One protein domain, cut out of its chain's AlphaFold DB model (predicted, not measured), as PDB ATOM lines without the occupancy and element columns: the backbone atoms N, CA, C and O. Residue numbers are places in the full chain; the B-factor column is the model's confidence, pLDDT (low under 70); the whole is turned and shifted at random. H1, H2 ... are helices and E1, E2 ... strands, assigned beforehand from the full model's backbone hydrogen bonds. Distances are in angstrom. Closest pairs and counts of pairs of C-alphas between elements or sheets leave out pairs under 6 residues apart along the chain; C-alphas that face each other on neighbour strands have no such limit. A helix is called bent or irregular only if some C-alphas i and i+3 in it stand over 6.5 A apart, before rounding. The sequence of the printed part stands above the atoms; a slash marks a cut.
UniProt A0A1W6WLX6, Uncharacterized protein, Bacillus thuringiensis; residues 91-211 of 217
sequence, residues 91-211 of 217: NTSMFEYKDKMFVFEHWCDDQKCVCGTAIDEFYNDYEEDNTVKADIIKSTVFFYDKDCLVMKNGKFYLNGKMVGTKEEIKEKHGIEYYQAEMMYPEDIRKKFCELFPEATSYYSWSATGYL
ATOM      1  N   ASN A  91      25.733  42.147  17.998       88.06
ATOM      2  CA  ASN A  91      24.850  41.710  16.930       88.06
ATOM      3  C   ASN A  91      23.397  42.167  17.115       88.06
ATOM      4  O   ASN A  91      22.571  41.747  16.317       88.06
ATOM      5  N   THR A  92      23.050  42.999  18.097       90.44
ATOM      6  CA  THR A  92      21.678  43.507  18.247       90.44
ATOM      7  C   THR A  92      21.277  44.374  17.046       90.44
ATOM      8  O   THR A  92      22.033  45.238  16.605       90.44
ATOM      9  N   SER A  93      20.091  44.118  16.481       93.62
ATOM     10  CA  SER A  93      19.573  44.816  15.291       93.62
ATOM     11  C   SER A  93      18.284  45.593  15.556       93.62
ATOM     12  O   SER A  93      18.029  46.620  14.926       93.62
ATOM     13  N   MET A  94      17.467  45.114  16.491       95.06
ATOM     14  CA  MET A  94      16.176  45.699  16.831       95.06
ATOM     15  C   MET A  94      15.952  45.616  18.332       95.06
ATOM     16  O   MET A  94      16.539  44.778  19.017       95.06
ATOM     17  N   PHE A  95      15.041  46.437  18.832       91.81
ATOM     18  CA  PHE A  95      14.499  46.267  20.168       91.81
ATOM     19  C   PHE A  95      13.007  46.584  20.210       91.81
ATOM     20  O   PHE A  95      12.455  47.243  19.328       91.81
ATOM     21  N   GLU A  96      12.353  46.093  21.251       89.75
ATOM     22  CA  GLU A  96      10.965  46.379  21.572       89.75
ATOM     23  C   GLU A  96      10.879  47.269  22.803       89.75
ATOM     24  O   GLU A  96      11.524  47.010  23.819       89.75
ATOM     25  N   TYR A  97      10.020  48.279  22.721       87.19
ATOM     26  CA  TYR A  97       9.654  49.144  23.831       87.19
ATOM     27  C   TYR A  97       8.172  49.517  23.714       87.19
ATOM     28  O   TYR A  97       7.725  49.958  22.657       87.19
ATOM     29  N   LYS A  98       7.395  49.327  24.791       84.19
ATOM     30  CA  LYS A  98       5.939  49.594  24.833       84.19
ATOM     31  C   LYS A  98       5.158  48.959  23.667       84.19
ATOM     32  O   LYS A  98       4.368  49.629  23.005       84.19
ATOM     33  N   ASP A  99       5.413  47.678  23.396       82.56
ATOM     34  CA  ASP A  99       4.805  46.908  22.297       82.56
ATOM     35  C   ASP A  99       5.073  47.457  20.881       82.56
ATOM     36  O   ASP A  99       4.410  47.062  19.915       82.56
ATOM     37  N   LYS A 100       6.048  48.358  20.742       90.38
ATOM     38  CA  LYS A 100       6.501  48.932  19.475       90.38
ATOM     39  C   LYS A 100       7.915  48.461  19.166       90.38
ATOM     40  O   LYS A 100       8.718  48.251  20.072       90.38
ATOM     41  N   MET A 101       8.194  48.294  17.878       93.50
ATOM     42  CA  MET A 101       9.475  47.806  17.373       93.50
ATOM     43  C   MET A 101      10.321  48.959  16.842       93.50
ATOM     44  O   MET A 101       9.829  49.798  16.084       93.50
ATOM     45  N   PHE A 102      11.602  48.956  17.196       95.38
ATOM     46  CA  PHE A 102      12.571  49.984  16.841       95.38
ATOM     47  C   PHE A 102      13.828  49.354  16.246       95.38
ATOM     48  O   PHE A 102      14.245  48.264  16.647       95.38
ATOM     49  N   VAL A 103      14.442  50.053  15.297       97.12
ATOM     50  CA  VAL A 103      15.808  49.778  14.852       97.12
ATOM     51  C   VAL A 103      16.745  50.154  15.990       97.12
ATOM     52  O   VAL A 103      16.641  51.250  16.534       97.12
ATOM     53  N   PHE A 104      17.660  49.259  16.352       95.00
ATOM     54  CA  PHE A 104      18.698  49.587  17.321       95.00
ATOM     55  C   PHE A 104      19.722  50.535  16.687       95.00
ATOM     56  O   PHE A 104      20.320  50.200  15.664       95.00
ATOM     57  N   GLU A 105      19.940  51.700  17.295       94.38
ATOM     58  CA  GLU A 105      20.896  52.694  16.790       94.38
ATOM     59  C   GLU A 105      22.090  52.874  17.719       94.38
ATOM     60  O   GLU A 105      23.238  52.872  17.272       94.38
ATOM     61  N   HIS A 106      21.830  53.056  19.013       90.19
ATOM     62  CA  HIS A 106      22.870  53.373  19.981       90.19
ATOM     63  C   HIS A 106      22.476  52.962  21.405       90.19
ATOM     64  O   HIS A 106      21.300  52.933  21.763       90.19
ATOM     65  N   TRP A 107      23.486  52.679  22.225       88.81
ATOM     66  CA  TRP A 107      23.378  52.339  23.638       88.81
ATOM     67  C   TRP A 107      24.181  53.340  24.469       88.81
ATOM     68  O   TRP A 107      25.346  53.601  24.178       88.81
ATOM     69  N   CYS A 108      23.542  53.918  25.484       84.81
ATOM     70  CA  CYS A 108      24.141  54.874  26.405       84.81
ATOM     71  C   CYS A 108      24.403  54.193  27.754       84.81
ATOM     72  O   CYS A 108      23.568  54.282  28.660       84.81
ATOM     73  N   ASP A 109      25.559  53.545  27.902       78.00
ATOM     74  CA  ASP A 109      25.946  52.749  29.075       78.00
ATOM     75  C   ASP A 109      25.788  53.506  30.397       78.00
ATOM     76  O   ASP A 109      25.221  52.971  31.351       78.00
ATOM     77  N   ASP A 110      26.243  54.763  30.438       73.12
ATOM     78  CA  ASP A 110      26.224  55.592  31.649       73.12
ATOM     79  C   ASP A 110      24.802  55.873  32.140       73.12
ATOM     80  O   ASP A 110      24.562  55.966  33.342       73.12
ATOM     81  N   GLN A 111      23.854  56.008  31.211       73.19
ATOM     82  CA  GLN A 111      22.449  56.291  31.509       73.19
ATOM     83  C   GLN A 111      21.588  55.031  31.539       73.19
ATOM     84  O   GLN A 111      20.412  55.122  31.875       73.19
ATOM     85  N   LYS A 112      22.163  53.874  31.187       77.12
ATOM     86  CA  LYS A 112      21.436  52.629  30.945       77.12
ATOM     87  C   LYS A 112      20.203  52.870  30.054       77.12
ATOM     88  O   LYS A 112      19.082  52.493  30.391       77.12
ATOM     89  N   CYS A 113      20.417  53.524  28.910       84.12
ATOM     90  CA  CYS A 113      19.360  53.841  27.944       84.12
ATOM     91  C   CYS A 113      19.694  53.337  26.540       84.12
ATOM     92  O   CYS A 113      20.826  53.482  26.085       84.12
ATOM     93  N   VAL A 114      18.692  52.833  25.818       88.06
ATOM     94  CA  VAL A 114      18.795  52.502  24.386       88.06
ATOM     95  C   VAL A 114      18.124  53.571  23.529       88.06
ATOM     96  O   VAL A 114      17.095  54.120  23.921       88.06
ATOM     97  N   CYS A 115      18.687  53.832  22.351       91.88
ATOM     98  CA  CYS A 115      18.122  54.706  21.334       91.88
ATOM     99  C   CYS A 115      17.775  53.937  20.055       91.88
ATOM    100  O   CYS A 115      18.481  52.999  19.664       91.88
ATOM    101  N   GLY A 116      16.715  54.372  19.379       94.12
ATOM    102  CA  GLY A 116      16.339  53.820  18.086       94.12
ATOM    103  C   GLY A 116      15.236  54.575  17.373       94.12
ATOM    104  O   GLY A 116      14.529  55.379  17.974       94.12
ATOM    105  N   THR A 117      15.045  54.239  16.103       96.00
ATOM    106  CA  THR A 117      13.964  54.764  15.264       96.00
ATOM    107  C   THR A 117      12.894  53.703  15.060       96.00
ATOM    108  O   THR A 117      13.202  52.531  14.832       96.00
ATOM    109  N   ALA A 118      11.622  54.081  15.154       94.94
ATOM    110  CA  ALA A 118      10.523  53.139  15.012       94.94
ATOM    111  C   ALA A 118      10.478  52.520  13.609       94.94
ATOM    112  O   ALA A 118      10.589  53.218  12.600       94.94
ATOM    113  N   ILE A 119      10.280  51.201  13.550       95.19
ATOM    114  CA  ILE A 119      10.139  50.448  12.291       95.19
ATOM    115  C   ILE A 119       8.730  50.623  11.698       95.19
ATOM    116  O   ILE A 119       8.514  50.455  10.500       95.19
ATOM    117  N   ASP A 120       7.761  50.935  12.553       86.94
ATOM    118  CA  ASP A 120       6.338  51.053  12.251       86.94
ATOM    119  C   ASP A 120       5.774  52.325  12.906       86.94
ATOM    120  O   ASP A 120       6.517  53.085  13.527       86.94
ATOM    121  N   GLU A 121       4.468  52.567  12.794       85.19
ATOM    122  CA  GLU A 121       3.826  53.766  13.341       85.19
ATOM    123  C   GLU A 121       4.069  53.949  14.852       85.19
ATOM    124  O   GLU A 121       3.540  53.223  15.713       85.19
ATOM    125  N   PHE A 122       4.849  54.980  15.157       89.88
ATOM    126  CA  PHE A 122       5.130  55.504  16.482       89.88
ATOM    127  C   PHE A 122       5.479  56.985  16.336       89.88
ATOM    128  O   PHE A 122       6.204  57.365  15.418       89.88
ATOM    129  N   TYR A 123       4.952  57.800  17.242       86.31
ATOM    130  CA  TYR A 123       5.275  59.214  17.330       86.31
ATOM    131  C   TYR A 123       5.683  59.517  18.764       86.31
ATOM    132  O   TYR A 123       4.973  59.172  19.712       86.31
ATOM    133  N   ASN A 124       6.858  60.105  18.904       83.38
ATOM    134  CA  ASN A 124       7.404  60.563  20.156       83.38
ATOM    135  C   ASN A 124       7.101  62.050  20.295       83.38
ATOM    136  O   ASN A 124       7.773  62.881  19.693       83.38
ATOM    137  N   ASP A 125       6.124  62.386  21.137       78.62
ATOM    138  CA  ASP A 125       5.753  63.781  21.403       78.62
ATOM    139  C   ASP A 125       6.926  64.630  21.920       78.62
ATOM    140  O   ASP A 125       6.886  65.851  21.822       78.62
ATOM    141  N   TYR A 126       7.953  63.999  22.501       75.31
ATOM    142  CA  TYR A 126       9.101  64.696  23.068       75.31
ATOM    143  C   TYR A 126      10.137  65.114  22.021       75.31
ATOM    144  O   TYR A 126      10.615  66.244  22.054       75.31
ATOM    145  N   GLU A 127      10.491  64.204  21.116       75.00
ATOM    146  CA  GLU A 127      11.447  64.477  20.030       75.00
ATOM    147  C   GLU A 127      10.737  65.016  18.773       75.00
ATOM    148  O   GLU A 127      11.385  65.437  17.821       75.00
ATOM    149  N   GLU A 128       9.398  65.029  18.784       82.38
ATOM    150  CA  GLU A 128       8.527  65.408  17.664       82.38
ATOM    151  C   GLU A 128       8.791  64.590  16.384       82.38
ATOM    152  O   GLU A 128       8.577  65.046  15.259       82.38
ATOM    153  N   ASP A 129       9.248  63.351  16.553       88.88
ATOM    154  CA  ASP A 129       9.599  62.436  15.472       88.88
ATOM    155  C   ASP A 129       9.269  60.975  15.834       88.88
ATOM    156  O   ASP A 129       8.462  60.695  16.723       88.88
ATOM    157  N   ASN A 130       9.833  60.013  15.105       90.44
ATOM    158  CA  ASN A 130       9.649  58.580  15.346       90.44
ATOM    159  C   ASN A 130      10.827  57.928  16.094       90.44
ATOM    160  O   ASN A 130      10.927  56.697  16.117       90.44
ATOM    161  N   THR A 131      11.717  58.717  16.695       92.25
ATOM    162  CA  THR A 131      12.844  58.227  17.490       92.25
ATOM    163  C   THR A 131      12.434  57.996  18.938       92.25
ATOM    164  O   THR A 131      11.458  58.548  19.448       92.25
ATOM    165  N   VAL A 132      13.179  57.149  19.640       90.75
ATOM    166  CA  VAL A 132      12.992  56.904  21.064       90.75
ATOM    167  C   VAL A 132      14.333  56.815  21.761       90.75
ATOM    168  O   VAL A 132      15.294  56.259  21.233       90.75
ATOM    169  N   LYS A 133      14.353  57.301  22.998       89.75
ATOM    170  CA  LYS A 133      15.328  56.927  24.014       89.75
ATOM    171  C   LYS A 133      14.564  56.238  25.140       89.75
ATOM    172  O   LYS A 133      13.577  56.782  25.629       89.75
ATOM    173  N   ALA A 134      14.952  55.023  25.505       84.38
ATOM    174  CA  ALA A 134      14.255  54.209  26.497       84.38
ATOM    175  C   ALA A 134      15.196  53.838  27.648       84.38
ATOM    176  O   ALA A 134      16.254  53.254  27.424       84.38
ATOM    177  N   ASP A 135      14.786  54.181  28.871       80.06
ATOM    178  CA  ASP A 135      15.450  53.808  30.126       80.06
ATOM    179  C   ASP A 135      15.160  52.332  30.434       80.06
ATOM    180  O   ASP A 135      14.000  51.971  30.673       80.06
ATOM    181  N   ILE A 136      16.199  51.488  30.425       75.62
ATOM    182  CA  ILE A 136      16.057  50.038  30.633       75.62
ATOM    183  C   ILE A 136      15.962  49.647  32.114       75.62
ATOM    184  O   ILE A 136      15.650  48.501  32.421       75.62
ATOM    185  N   ILE A 137      16.233  50.573  33.043       69.31
ATOM    186  CA  ILE A 137      16.087  50.344  34.487       69.31
ATOM    187  C   ILE A 137      14.609  50.415  34.864       69.31
ATOM    188  O   ILE A 137      14.113  49.619  35.662       69.31
ATOM    189  N   LYS A 138      13.896  51.397  34.307       65.75
ATOM    190  CA  LYS A 138      12.486  51.663  34.632       65.75
ATOM    191  C   LYS A 138      11.493  51.057  33.659       65.75
ATOM    192  O   LYS A 138      10.295  51.059  33.944       65.75
ATOM    193  N   SER A 139      11.971  50.579  32.517       71.38
ATOM    194  CA  SER A 139      11.120  50.073  31.451       71.38
ATOM    195  C   SER A 139      11.572  48.705  30.995       71.38
ATOM    196  O   SER A 139      12.760  48.412  30.911       71.38
ATOM    197  N   THR A 140      10.600  47.895  30.600       75.00
ATOM    198  CA  THR A 140      10.878  46.627  29.948       75.00
ATOM    199  C   THR A 140      11.246  46.871  28.488       75.00
ATOM    200  O   THR A 140      10.435  47.394  27.719       75.00
ATOM    201  N   VAL A 141      12.468  46.489  28.123       80.94
ATOM    202  CA  VAL A 141      12.996  46.552  26.756       80.94
ATOM    203  C   VAL A 141      13.482  45.163  26.358       80.94
ATOM    204  O   VAL A 141      14.175  44.509  27.134       80.94
ATOM    205  N   PHE A 142      13.134  44.702  25.157       84.88
ATOM    206  CA  PHE A 142      13.600  43.411  24.636       84.88
ATOM    207  C   PHE A 142      14.486  43.618  23.421       84.88
ATOM    208  O   PHE A 142      14.079  44.298  22.487       84.88
ATOM    209  N   PHE A 143      15.677  43.027  23.421       86.94
ATOM    210  CA  PHE A 143      16.631  43.140  22.321       86.94
ATOM    211  C   PHE A 143      16.553  41.922  21.410       86.94
ATOM    212  O   PHE A 143      16.439  40.787  21.877       86.94
ATOM    213  N   TYR A 144      16.651  42.164  20.107       88.62
ATOM    214  CA  TYR A 144      16.627  41.136  19.081       88.62
ATOM    215  C   TYR A 144      17.879  41.247  18.218       88.62
ATOM    216  O   TYR A 144      18.205  42.305  17.666       88.62
ATOM    217  N   ASP A 145      18.586  40.129  18.115       89.62
ATOM    218  CA  ASP A 145      19.834  40.027  17.370       89.62
ATOM    219  C   ASP A 145      19.587  40.138  15.852       89.62
ATOM    220  O   ASP A 145      18.453  40.104  15.365       89.62
ATOM    221  N   LYS A 146      20.650  40.333  15.073       91.81
ATOM    222  CA  LYS A 146      20.617  40.196  13.616       91.81
ATOM    223  C   LYS A 146      20.078  38.818  13.263       91.81
ATOM    224  O   LYS A 146      20.316  37.845  13.979       91.81
ATOM    225  N   ASP A 147      19.345  38.761  12.163       89.94
ATOM    226  CA  ASP A 147      18.757  37.546  11.613       89.94
ATOM    227  C   ASP A 147      17.712  36.902  12.545       89.94
ATOM    228  O   ASP A 147      17.372  35.725  12.434       89.94
ATOM    229  N   CYS A 148      17.170  37.683  13.479       87.19
ATOM    230  CA  CYS A 148      16.068  37.292  14.344       87.19
ATOM    231  C   CYS A 148      14.738  37.746  13.734       87.19
ATOM    232  O   CYS A 148      14.455  38.945  13.677       87.19
ATOM    233  N   LEU A 149      13.904  36.794  13.309       88.31
ATOM    234  CA  LEU A 149      12.538  37.075  12.875       88.31
ATOM    235  C   LEU A 149      11.634  37.209  14.104       88.31
ATOM    236  O   LEU A 149      11.522  36.284  14.906       88.31
ATOM    237  N   VAL A 150      10.962  38.345  14.241       87.94
ATOM    238  CA  VAL A 150      10.091  38.647  15.380       87.94
ATOM    239  C   VAL A 150       8.668  38.859  14.894       87.94
ATOM    240  O   VAL A 150       8.433  39.656  13.988       87.94
ATOM    241  N   MET A 151       7.707  38.182  15.514       86.44
ATOM    242  CA  MET A 151       6.285  38.423  15.293       86.44
ATOM    243  C   MET A 151       5.702  39.225  16.456       86.44
ATOM    244  O   MET A 151       5.660  38.754  17.596       86.44
ATOM    245  N   LYS A 152       5.194  40.424  16.159       86.00
ATOM    246  CA  LYS A 152       4.542  41.306  17.134       86.00
ATOM    247  C   LYS A 152       3.284  41.912  16.523       86.00
ATOM    248  O   LYS A 152       3.324  42.466  15.430       86.00
ATOM    249  N   ASN A 153       2.150  41.793  17.215       84.00
ATOM    250  CA  ASN A 153       0.864  42.380  16.809       84.00
ATOM    251  C   ASN A 153       0.444  42.055  15.357       84.00
ATOM    252  O   ASN A 153      -0.128  42.891  14.661       84.00
ATOM    253  N   GLY A 154       0.734  40.838  14.878       82.81
ATOM    254  CA  GLY A 154       0.423  40.428  13.502       82.81
ATOM    255  C   GLY A 154       1.334  41.005  12.425       82.81
ATOM    256  O   GLY A 154       1.032  40.832  11.248       82.81
ATOM    257  N   LYS A 155       2.441  41.641  12.806       90.44
ATOM    258  CA  LYS A 155       3.500  42.103  11.911       90.44
ATOM    259  C   LYS A 155       4.779  41.309  12.172       90.44
ATOM    260  O   LYS A 155       5.054  40.917  13.309       90.44
ATOM    261  N   PHE A 156       5.530  41.062  11.109       90.94
ATOM    262  CA  PHE A 156       6.799  40.348  11.129       90.94
ATOM    263  C   PHE A 156       7.936  41.334  10.904       90.94
ATOM    264  O   PHE A 156       7.878  42.154   9.986       90.94
ATOM    265  N   TYR A 157       8.972  41.231  11.728       93.25
ATOM    266  CA  TYR A 157      10.118  42.129  11.734       93.25
ATOM    267  C   TYR A 157      11.414  41.332  11.638       93.25
ATOM    268  O   TYR A 157      11.569  40.319  12.317       93.25
ATOM    269  N   LEU A 158      12.345  41.790  10.808       93.50
ATOM    270  CA  LEU A 158      13.655  41.177  10.613       93.50
ATOM    271  C   LEU A 158      14.659  42.274  10.259       93.50
ATOM    272  O   LEU A 158      14.380  43.107   9.398       93.50
ATOM    273  N   ASN A 159      15.826  42.272  10.908       93.94
ATOM    274  CA  ASN A 159      16.948  43.155  10.565       93.94
ATOM    275  C   ASN A 159      16.570  44.646  10.430       93.94
ATOM    276  O   ASN A 159      16.995  45.331   9.498       93.94
ATOM    277  N   GLY A 160      15.744  45.156  11.348       92.44
ATOM    278  CA  GLY A 160      15.318  46.559  11.370       92.44
ATOM    279  C   GLY A 160      14.203  46.909  10.383       92.44
ATOM    280  O   GLY A 160      13.961  48.087  10.137       92.44
ATOM    281  N   LYS A 161      13.525  45.920   9.790       94.88
ATOM    282  CA  LYS A 161      12.471  46.142   8.791       94.88
ATOM    283  C   LYS A 161      11.227  45.328   9.093       94.88
ATOM    284  O   LYS A 161      11.322  44.198   9.563       94.88
ATOM    285  N   MET A 162      10.064  45.883   8.758       94.12
ATOM    286  CA  MET A 162       8.836  45.102   8.642       94.12
ATOM    287  C   MET A 162       8.903  44.295   7.342       94.12
ATOM    288  O   MET A 162       9.093  44.866   6.270       94.12
ATOM    289  N   VAL A 163       8.776  42.974   7.440       92.44
ATOM    290  CA  VAL A 163       8.892  42.051   6.297       92.44
ATOM    291  C   VAL A 163       7.557  41.450   5.858       92.44
ATOM    292  O   VAL A 163       7.482  40.835   4.797       92.44
ATOM    293  N   GLY A 164       6.497  41.661   6.639       90.50
ATOM    294  CA  GLY A 164       5.127  41.412   6.206       90.50
ATOM    295  C   GLY A 164       4.115  41.402   7.346       90.50
ATOM    296  O   GLY A 164       4.479  41.488   8.523       90.50
ATOM    297  N   THR A 165       2.837  41.276   7.003       90.94
ATOM    298  CA  THR A 165       1.740  41.074   7.961       90.94
ATOM    299  C   THR A 165       1.268  39.622   7.996       90.94
ATOM    300  O   THR A 165       1.568  38.811   7.120       90.94
ATOM    301  N   LYS A 166       0.485  39.271   9.017       87.50
ATOM    302  CA  LYS A 166      -0.155  37.957   9.134       87.50
ATOM    303  C   LYS A 166      -1.067  37.635   7.950       87.50
ATOM    304  O   LYS A 166      -1.143  36.476   7.559       87.50
ATOM    305  N   GLU A 167      -1.740  38.634   7.379       89.50
ATOM    306  CA  GLU A 167      -2.577  38.474   6.190       89.50
ATOM    307  C   GLU A 167      -1.714  38.112   4.982       89.50
ATOM    308  O   GLU A 167      -1.995  37.126   4.308       89.50
ATOM    309  N   GLU A 168      -0.608  38.827   4.766       88.94
ATOM    310  CA  GLU A 168       0.307  38.551   3.655       88.94
ATOM    311  C   GLU A 168       0.970  37.175   3.779       88.94
ATOM    312  O   GLU A 168       1.110  36.461   2.786       88.94
ATOM    313  N   ILE A 169       1.360  36.776   4.993       84.31
ATOM    314  CA  ILE A 169       1.926  35.448   5.261       84.31
ATOM    315  C   ILE A 169       0.889  34.351   5.018       84.31
ATOM    316  O   ILE A 169       1.204  33.324   4.409       84.31
ATOM    317  N   LYS A 170      -0.360  34.569   5.435       85.00
ATOM    318  CA  LYS A 170      -1.461  33.646   5.162       85.00
ATOM    319  C   LYS A 170      -1.721  33.508   3.666       85.00
ATOM    320  O   LYS A 170      -1.839  32.389   3.179       85.00
ATOM    321  N   GLU A 171      -1.790  34.614   2.934       86.94
ATOM    322  CA  GLU A 171      -2.065  34.606   1.494       86.94
ATOM    323  C   GLU A 171      -0.941  33.954   0.688       86.94
ATOM    324  O   GLU A 171      -1.204  33.138  -0.194       86.94
ATOM    325  N   LYS A 172       0.318  34.277   1.000       83.75
ATOM    326  CA  LYS A 172       1.479  33.784   0.246       83.75
ATOM    327  C   LYS A 172       1.858  32.349   0.603       83.75
ATOM    328  O   LYS A 172       2.375  31.630  -0.250       83.75
ATOM    329  N   HIS A 173       1.642  31.940   1.855       77.19
ATOM    330  CA  HIS A 173       2.226  30.707   2.394       77.19
ATOM    331  C   HIS A 173       1.216  29.779   3.078       77.19
ATOM    332  O   HIS A 173       1.585  28.680   3.488       77.19
ATOM    333  N   GLY A 174      -0.052  30.182   3.199       78.62
ATOM    334  CA  GLY A 174      -1.103  29.369   3.819       78.62
ATOM    335  C   GLY A 174      -0.928  29.169   5.326       78.62
ATOM    336  O   GLY A 174      -1.508  28.239   5.881       78.62
ATOM    337  N   ILE A 175      -0.111  30.000   5.983       77.88
ATOM    338  CA  ILE A 175       0.152  29.915   7.423       77.88
ATOM    339  C   ILE A 175      -0.811  30.850   8.155       77.88
ATOM    340  O   ILE A 175      -0.783  32.065   7.970       77.88
ATOM    341  N   GLU A 176      -1.664  30.284   9.001       78.56
ATOM    342  CA  GLU A 176      -2.605  31.046   9.816       78.56
ATOM    343  C   GLU A 176      -1.904  31.738  10.994       78.56
ATOM    344  O   GLU A 176      -0.930  31.235  11.557       78.56
ATOM    345  N   TYR A 177      -2.457  32.870  11.437       73.69
ATOM    346  CA  TYR A 177      -1.905  33.671  12.539       73.69
ATOM    347  C   TYR A 177      -1.657  32.860  13.821       73.69
ATOM    348  O   TYR A 177      -0.585  32.953  14.411       73.69
ATOM    349  N   TYR A 178      -2.618  32.021  14.224       73.38
ATOM    350  CA  TYR A 178      -2.472  31.187  15.419       73.38
ATOM    351  C   TYR A 178      -1.374  30.125  15.256       73.38
ATOM    352  O   TYR A 178      -0.788  29.703  16.244       73.38
ATOM    353  N   GLN A 179      -1.077  29.688  14.026       70.81
ATOM    354  CA  GLN A 179       0.012  28.744  13.769       70.81
ATOM    355  C   GLN A 179       1.353  29.449  13.948       70.81
ATOM    356  O   GLN A 179       2.226  28.910  14.615       70.81
ATOM    357  N   ALA A 180       1.480  30.672  13.427       69.81
ATOM    358  CA  ALA A 180       2.653  31.512  13.649       69.81
ATOM    359  C   ALA A 180       2.843  31.873  15.139       69.81
ATOM    360  O   ALA A 180       3.975  31.922  15.616       69.81
ATOM    361  N   GLU A 181       1.759  32.062  15.897       68.38
ATOM    362  CA  GLU A 181       1.820  32.294  17.347       68.38
ATOM    363  C   GLU A 181       2.139  31.038  18.179       68.38
ATOM    364  O   GLU A 181       2.888  31.149  19.145       68.38
ATOM    365  N   MET A 182       1.547  29.874  17.867       60.62
ATOM    366  CA  MET A 182       1.322  28.801  18.857       60.62
ATOM    367  C   MET A 182       1.961  27.429  18.572       60.62
ATOM    368  O   MET A 182       1.443  26.420  19.050       60.62
ATOM    369  N   MET A 183       3.065  27.307  17.836       51.38
ATOM    370  CA  MET A 183       3.619  25.971  17.546       51.38
ATOM    371  C   MET A 183       5.043  25.733  18.054       51.38
ATOM    372  O   MET A 183       5.866  26.639  18.145       51.38
ATOM    373  N   TYR A 184       5.300  24.459  18.382       51.47
ATOM    374  CA  TYR A 184       6.587  23.911  18.808       51.47
ATOM    375  C   TYR A 184       7.749  24.392  17.914       51.47
ATOM    376  O   TYR A 184       7.607  24.439  16.688       51.47
ATOM    377  N   PRO A 185       8.912  24.719  18.508       57.53
ATOM    378  CA  PRO A 185       9.888  25.619  17.901       57.53
ATOM    379  C   PRO A 185      10.566  25.113  16.621       57.53
ATOM    380  O   PRO A 185      10.996  25.942  15.833       57.53
ATOM    381  N   GLU A 186      10.681  23.808  16.351       59.00
ATOM    382  CA  GLU A 186      11.526  23.349  15.232       59.00
ATOM    383  C   GLU A 186      10.865  23.378  13.847       59.00
ATOM    384  O   GLU A 186      11.478  23.885  12.907       59.00
ATOM    385  N   ASP A 187       9.642  22.865  13.691       63.06
ATOM    386  CA  ASP A 187       9.000  22.757  12.368       63.06
ATOM    387  C   ASP A 187       8.581  24.122  11.816       63.06
ATOM    388  O   ASP A 187       8.664  24.383  10.615       63.06
ATOM    389  N   ILE A 188       8.171  25.022  12.707       64.75
ATOM    390  CA  ILE A 188       7.821  26.400  12.367       64.75
ATOM    391  C   ILE A 188       9.067  27.239  12.146       64.75
ATOM    392  O   ILE A 188       9.097  27.990  11.177       64.75
ATOM    393  N   ARG A 189      10.122  27.074  12.959       63.88
ATOM    394  CA  ARG A 189      11.406  27.722  12.670       63.88
ATOM    395  C   ARG A 189      11.922  27.293  11.304       63.88
ATOM    396  O   ARG A 189      12.287  28.161  10.533       63.88
ATOM    397  N   LYS A 190      11.896  25.998  10.961       68.94
ATOM    398  CA  LYS A 190      12.287  25.531   9.618       68.94
ATOM    399  C   LYS A 190      11.462  26.204   8.524       68.94
ATOM    400  O   LYS A 190      12.048  26.798   7.632       68.94
ATOM    401  N   LYS A 191      10.129  26.205   8.640       73.62
ATOM    402  CA  LYS A 191       9.253  26.875   7.666       73.62
ATOM    403  C   LYS A 191       9.527  28.375   7.559       73.62
ATOM    404  O   LYS A 191       9.663  28.880   6.457       73.62
ATOM    405  N   PHE A 192       9.640  29.104   8.666       73.88
ATOM    406  CA  PHE A 192       9.914  30.540   8.611       73.88
ATOM    407  C   PHE A 192      11.335  30.857   8.146       73.88
ATOM    408  O   PHE A 192      11.497  31.838   7.436       73.88
ATOM    409  N   CYS A 193      12.336  30.036   8.461       69.38
ATOM    410  CA  CYS A 193      13.683  30.160   7.897       69.38
ATOM    411  C   CYS A 193      13.714  29.816   6.395       69.38
ATOM    412  O   CYS A 193      14.510  30.384   5.662       69.38
ATOM    413  N   GLU A 194      12.852  28.924   5.898       77.19
ATOM    414  CA  GLU A 194      12.687  28.698   4.450       77.19
ATOM    415  C   GLU A 194      12.041  29.910   3.758       77.19
ATOM    416  O   GLU A 194      12.435  30.276   2.652       77.19
ATOM    417  N   LEU A 195      11.062  30.547   4.412       78.94
ATOM    418  CA  LEU A 195      10.365  31.734   3.901       78.94
ATOM    419  C   LEU A 195      11.201  33.015   4.005       78.94
ATOM    420  O   LEU A 195      11.119  33.885   3.140       78.94
ATOM    421  N   PHE A 196      12.013  33.110   5.053       82.06
ATOM    422  CA  PHE A 196      12.954  34.184   5.328       82.06
ATOM    423  C   PHE A 196      14.349  33.568   5.464       82.06
ATOM    424  O   PHE A 196      14.778  33.292   6.583       82.06
ATOM    425  N   PRO A 197      15.068  33.356   4.346       82.44
ATOM    426  CA  PRO A 197      16.369  32.677   4.339       82.44
ATOM    427  C   PRO A 197      17.431  33.371   5.194       82.44
ATOM    428  O   PRO A 197      18.392  32.744   5.630       82.44
ATOM    429  N   GLU A 198      17.254  34.673   5.415       82.81
ATOM    430  CA  GLU A 198      18.100  35.490   6.278       82.81
ATOM    431  C   GLU A 198      17.826  35.249   7.767       82.81
ATOM    432  O   GLU A 198      18.653  35.607   8.586       82.81
ATOM    433  N   ALA A 199      16.697  34.647   8.152       80.81
ATOM    434  CA  ALA A 199      16.370  34.410   9.551       80.81
ATOM    435  C   ALA A 199      17.082  33.156  10.084       80.81
ATOM    436  O   ALA A 199      16.922  32.053   9.565       80.81
ATOM    437  N   THR A 200      17.811  33.301  11.187       81.81
ATOM    438  CA  THR A 200      18.457  32.204  11.928       81.81
ATOM    439  C   THR A 200      17.649  31.769  13.152       81.81
ATOM    440  O   THR A 200      17.839  30.673  13.685       81.81
ATOM    441  N   SER A 201      16.719  32.614  13.600       77.38
ATOM    442  CA  SER A 201      15.840  32.356  14.736       77.38
ATOM    443  C   SER A 201      14.472  33.019  14.556       77.38
ATOM    444  O   SER A 201      14.314  33.925  13.737       77.38
ATOM    445  N   TYR A 202      13.480  32.546  15.315       77.44
ATOM    446  CA  TYR A 202      12.118  33.071  15.318       77.44
ATOM    447  C   TYR A 202      11.623  33.276  16.754       77.44
ATOM    448  O   TYR A 202      11.750  32.363  17.572       77.44
ATOM    449  N   TYR A 203      11.043  34.443  17.040       75.44
ATOM    450  CA  TYR A 203      10.455  34.793  18.334       75.44
ATOM    451  C   TYR A 203       9.016  35.303  18.179       75.44
ATOM    452  O   TYR A 203       8.745  36.214  17.395       75.44
ATOM    453  N   SER A 204       8.102  34.757  18.987       72.00
ATOM    454  CA  SER A 204       6.734  35.259  19.158       72.00
ATOM    455  C   SER A 204       6.419  35.445  20.647       72.00
ATOM    456  O   SER A 204       6.662  34.568  21.479       72.00
ATOM    457  N   TRP A 205       5.865  36.605  21.006       56.72
ATOM    458  CA  TRP A 205       5.547  36.952  22.401       56.72
ATOM    459  C   TRP A 205       4.344  36.199  22.985       56.72
ATOM    460  O   TRP A 205       4.122  36.206  24.192       56.72
ATOM    461  N   SER A 206       3.565  35.517  22.151       50.81
ATOM    462  CA  SER A 206       2.481  34.636  22.595       50.81
ATOM    463  C   SER A 206       2.987  33.292  23.140       50.81
ATOM    464  O   SER A 206       2.270  32.634  23.898       50.81
ATOM    465  N   ALA A 207       4.232  32.899  22.838       40.94
ATOM    466  CA  ALA A 207       4.806  31.625  23.273       40.94
ATOM    467  C   ALA A 207       5.129  31.571  24.784       40.94
ATOM    468  O   ALA A 207       5.027  30.509  25.405       40.94
ATOM    469  N   THR A 208       5.440  32.704  25.426       39.34
ATOM    470  CA  THR A 208       5.690  32.782  26.882       39.34
ATOM    471  C   THR A 208       4.431  32.538  27.719       39.34
ATOM    472  O   THR A 208       4.524  32.004  28.825       39.34
ATOM    473  N   GLY A 209       3.240  32.826  27.183       33.16
ATOM    474  CA  GLY A 209       1.964  32.539  27.849       33.16
ATOM    475  C   GLY A 209       1.662  31.042  28.016       33.16
ATOM    476  O   GLY A 209       0.896  30.672  28.907       33.16
ATOM    477  N   TYR A 210       2.273  30.173  27.200       36.28
ATOM    478  CA  TYR A 210       2.044  28.723  27.240       36.28
ATOM    479  C   TYR A 210       3.149  27.934  27.953       36.28
ATOM    480  O   TYR A 210       2.863  26.856  28.475       36.28
ATOM    481  N   LEU A 211       4.372  28.472  28.066       33.31
ATOM    482  CA  LEU A 211       5.425  27.864  28.896       33.31
ATOM    483  C   LEU A 211       4.990  27.755  30.372       33.31
ATOM    484  O   LEU A 211       5.256  26.745  31.011       33.31
TER     485      LEU A 211
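This is residues 91 to 211 of the 217 residues of an uncharacterized protein of Bacillus thuringiensis (UniProt A0A1W6WLX6). Two sheets are stacked face to face as a sandwich with their strands crossed, and the helices H1, H2 and H3 cover the other face of the smaller sheet, so that this sheet is the middle tier along the longest axis. The larger sheet, in the order E4 E3 E2 E1 E5 and all antiparallel, is folded back on itself at the bent strand E2; the smaller, E8 E7 E6 E9, is mixed, and the short H4 is on neither sheet. The printed part has 121 residues with nine named strands and four named helices, in the order E1 E2 E3 E4 E5 E6 E7 E8 H1 H2 H3 E9 H4, of the mixed class, helices and strands. It is compact, with a radius of gyration of the C-alphas of 15.0 A, yet elongated in outline, spanning 43 by 27 by 26 A.

Begin with the larger sheet, which is strongly twisted: E4, residues 131 to 135, E3, residues 113 to 118, E2, residues 100 to 108, E1, residues 92 to 97, and E5, residues 141 to 145. E1 E2 E3 E4 form a meander, each strand the antiparallel neighbour of the one before, and each step is a hairpin. Look at N 102 and O 95, 2.9 A apart, between E2 and E1; at N 108 and O 113, 2.8 A, between E3 and E2; and at N 132 and O 116, 2.8 A, between E4 and E3. E5 is an edge strand beside E1, with N 96 and O 142 at 2.8 A. E2 bends by 80 degrees at residue 105 and is the hinge of a folded sheet, one sheet bent back into two leaves, where E4 E3 face E1 E5. The second sheet holds E8, residues 161 to 165, E7, residues 155 to 158, E6, residues 148 to 152, and E9, residues 201 to 204. E6 E7 E8 are a second meander of two hairpins, with N 157 and O 150 at 2.8 A and N 163 and O 156 at 2.8 A; E9 is parallel to E6, with N 203 and O 149 at 2.9 A. The two sheets make a sandwich: the parts that face each other are 10.3 A centre to centre, and the strands of the one stand at 55 degrees to those of the other. H1, residues 166 to 173, H2, residues 177 to 182, and H3, residues 185 to 195, are on one face of the second sheet, an arrangement of two layers. H1 stands up from the sheet, its line rising 49 degrees. H2 lies over E6 at a height of 9.2 A over the sheet and runs across the strands, at 65 degrees to E6 on the local plane. H3 comes closest to E9 at the C-alphas of Arg 189 and Tyr 202, 6.0 A apart. H1 and H2 only just touch, with 3 pairs of C-alphas within 8 A, the closest being Lys 166 and Tyr 177 at 5.7 A. H4, residues 208 to 211, is apart from H3. In H1, H2 and H3 every O i to N i+4 pair is within hydrogen-bond range; H4 is too short for such a pair.

Find C-alpha 92 at (21.678, 43.507, 18.247), where E1 begins its 14.4 A. E2 measures 19.9 A, with its bend at C-alpha 105, (20.896, 52.694, 16.790); E3 measures 15.7 A. H3 runs 15.3 A to C-alpha 195 at (10.365, 31.734, 3.901), and H4 ends at C-alpha 211, (5.425, 27.864, 28.896).

The C-alphas of Asp 110 and Gly 174 are the two farthest apart, at 47.0 A. The printed part has no cut. The link from E3 to E4, residues 119 to 130, is long; the other links between named elements are tight. The mean pLDDT of the printed part is 80.3, and residues 137 to 138, 180 to 190, 193 and 205 to 211 are under 70.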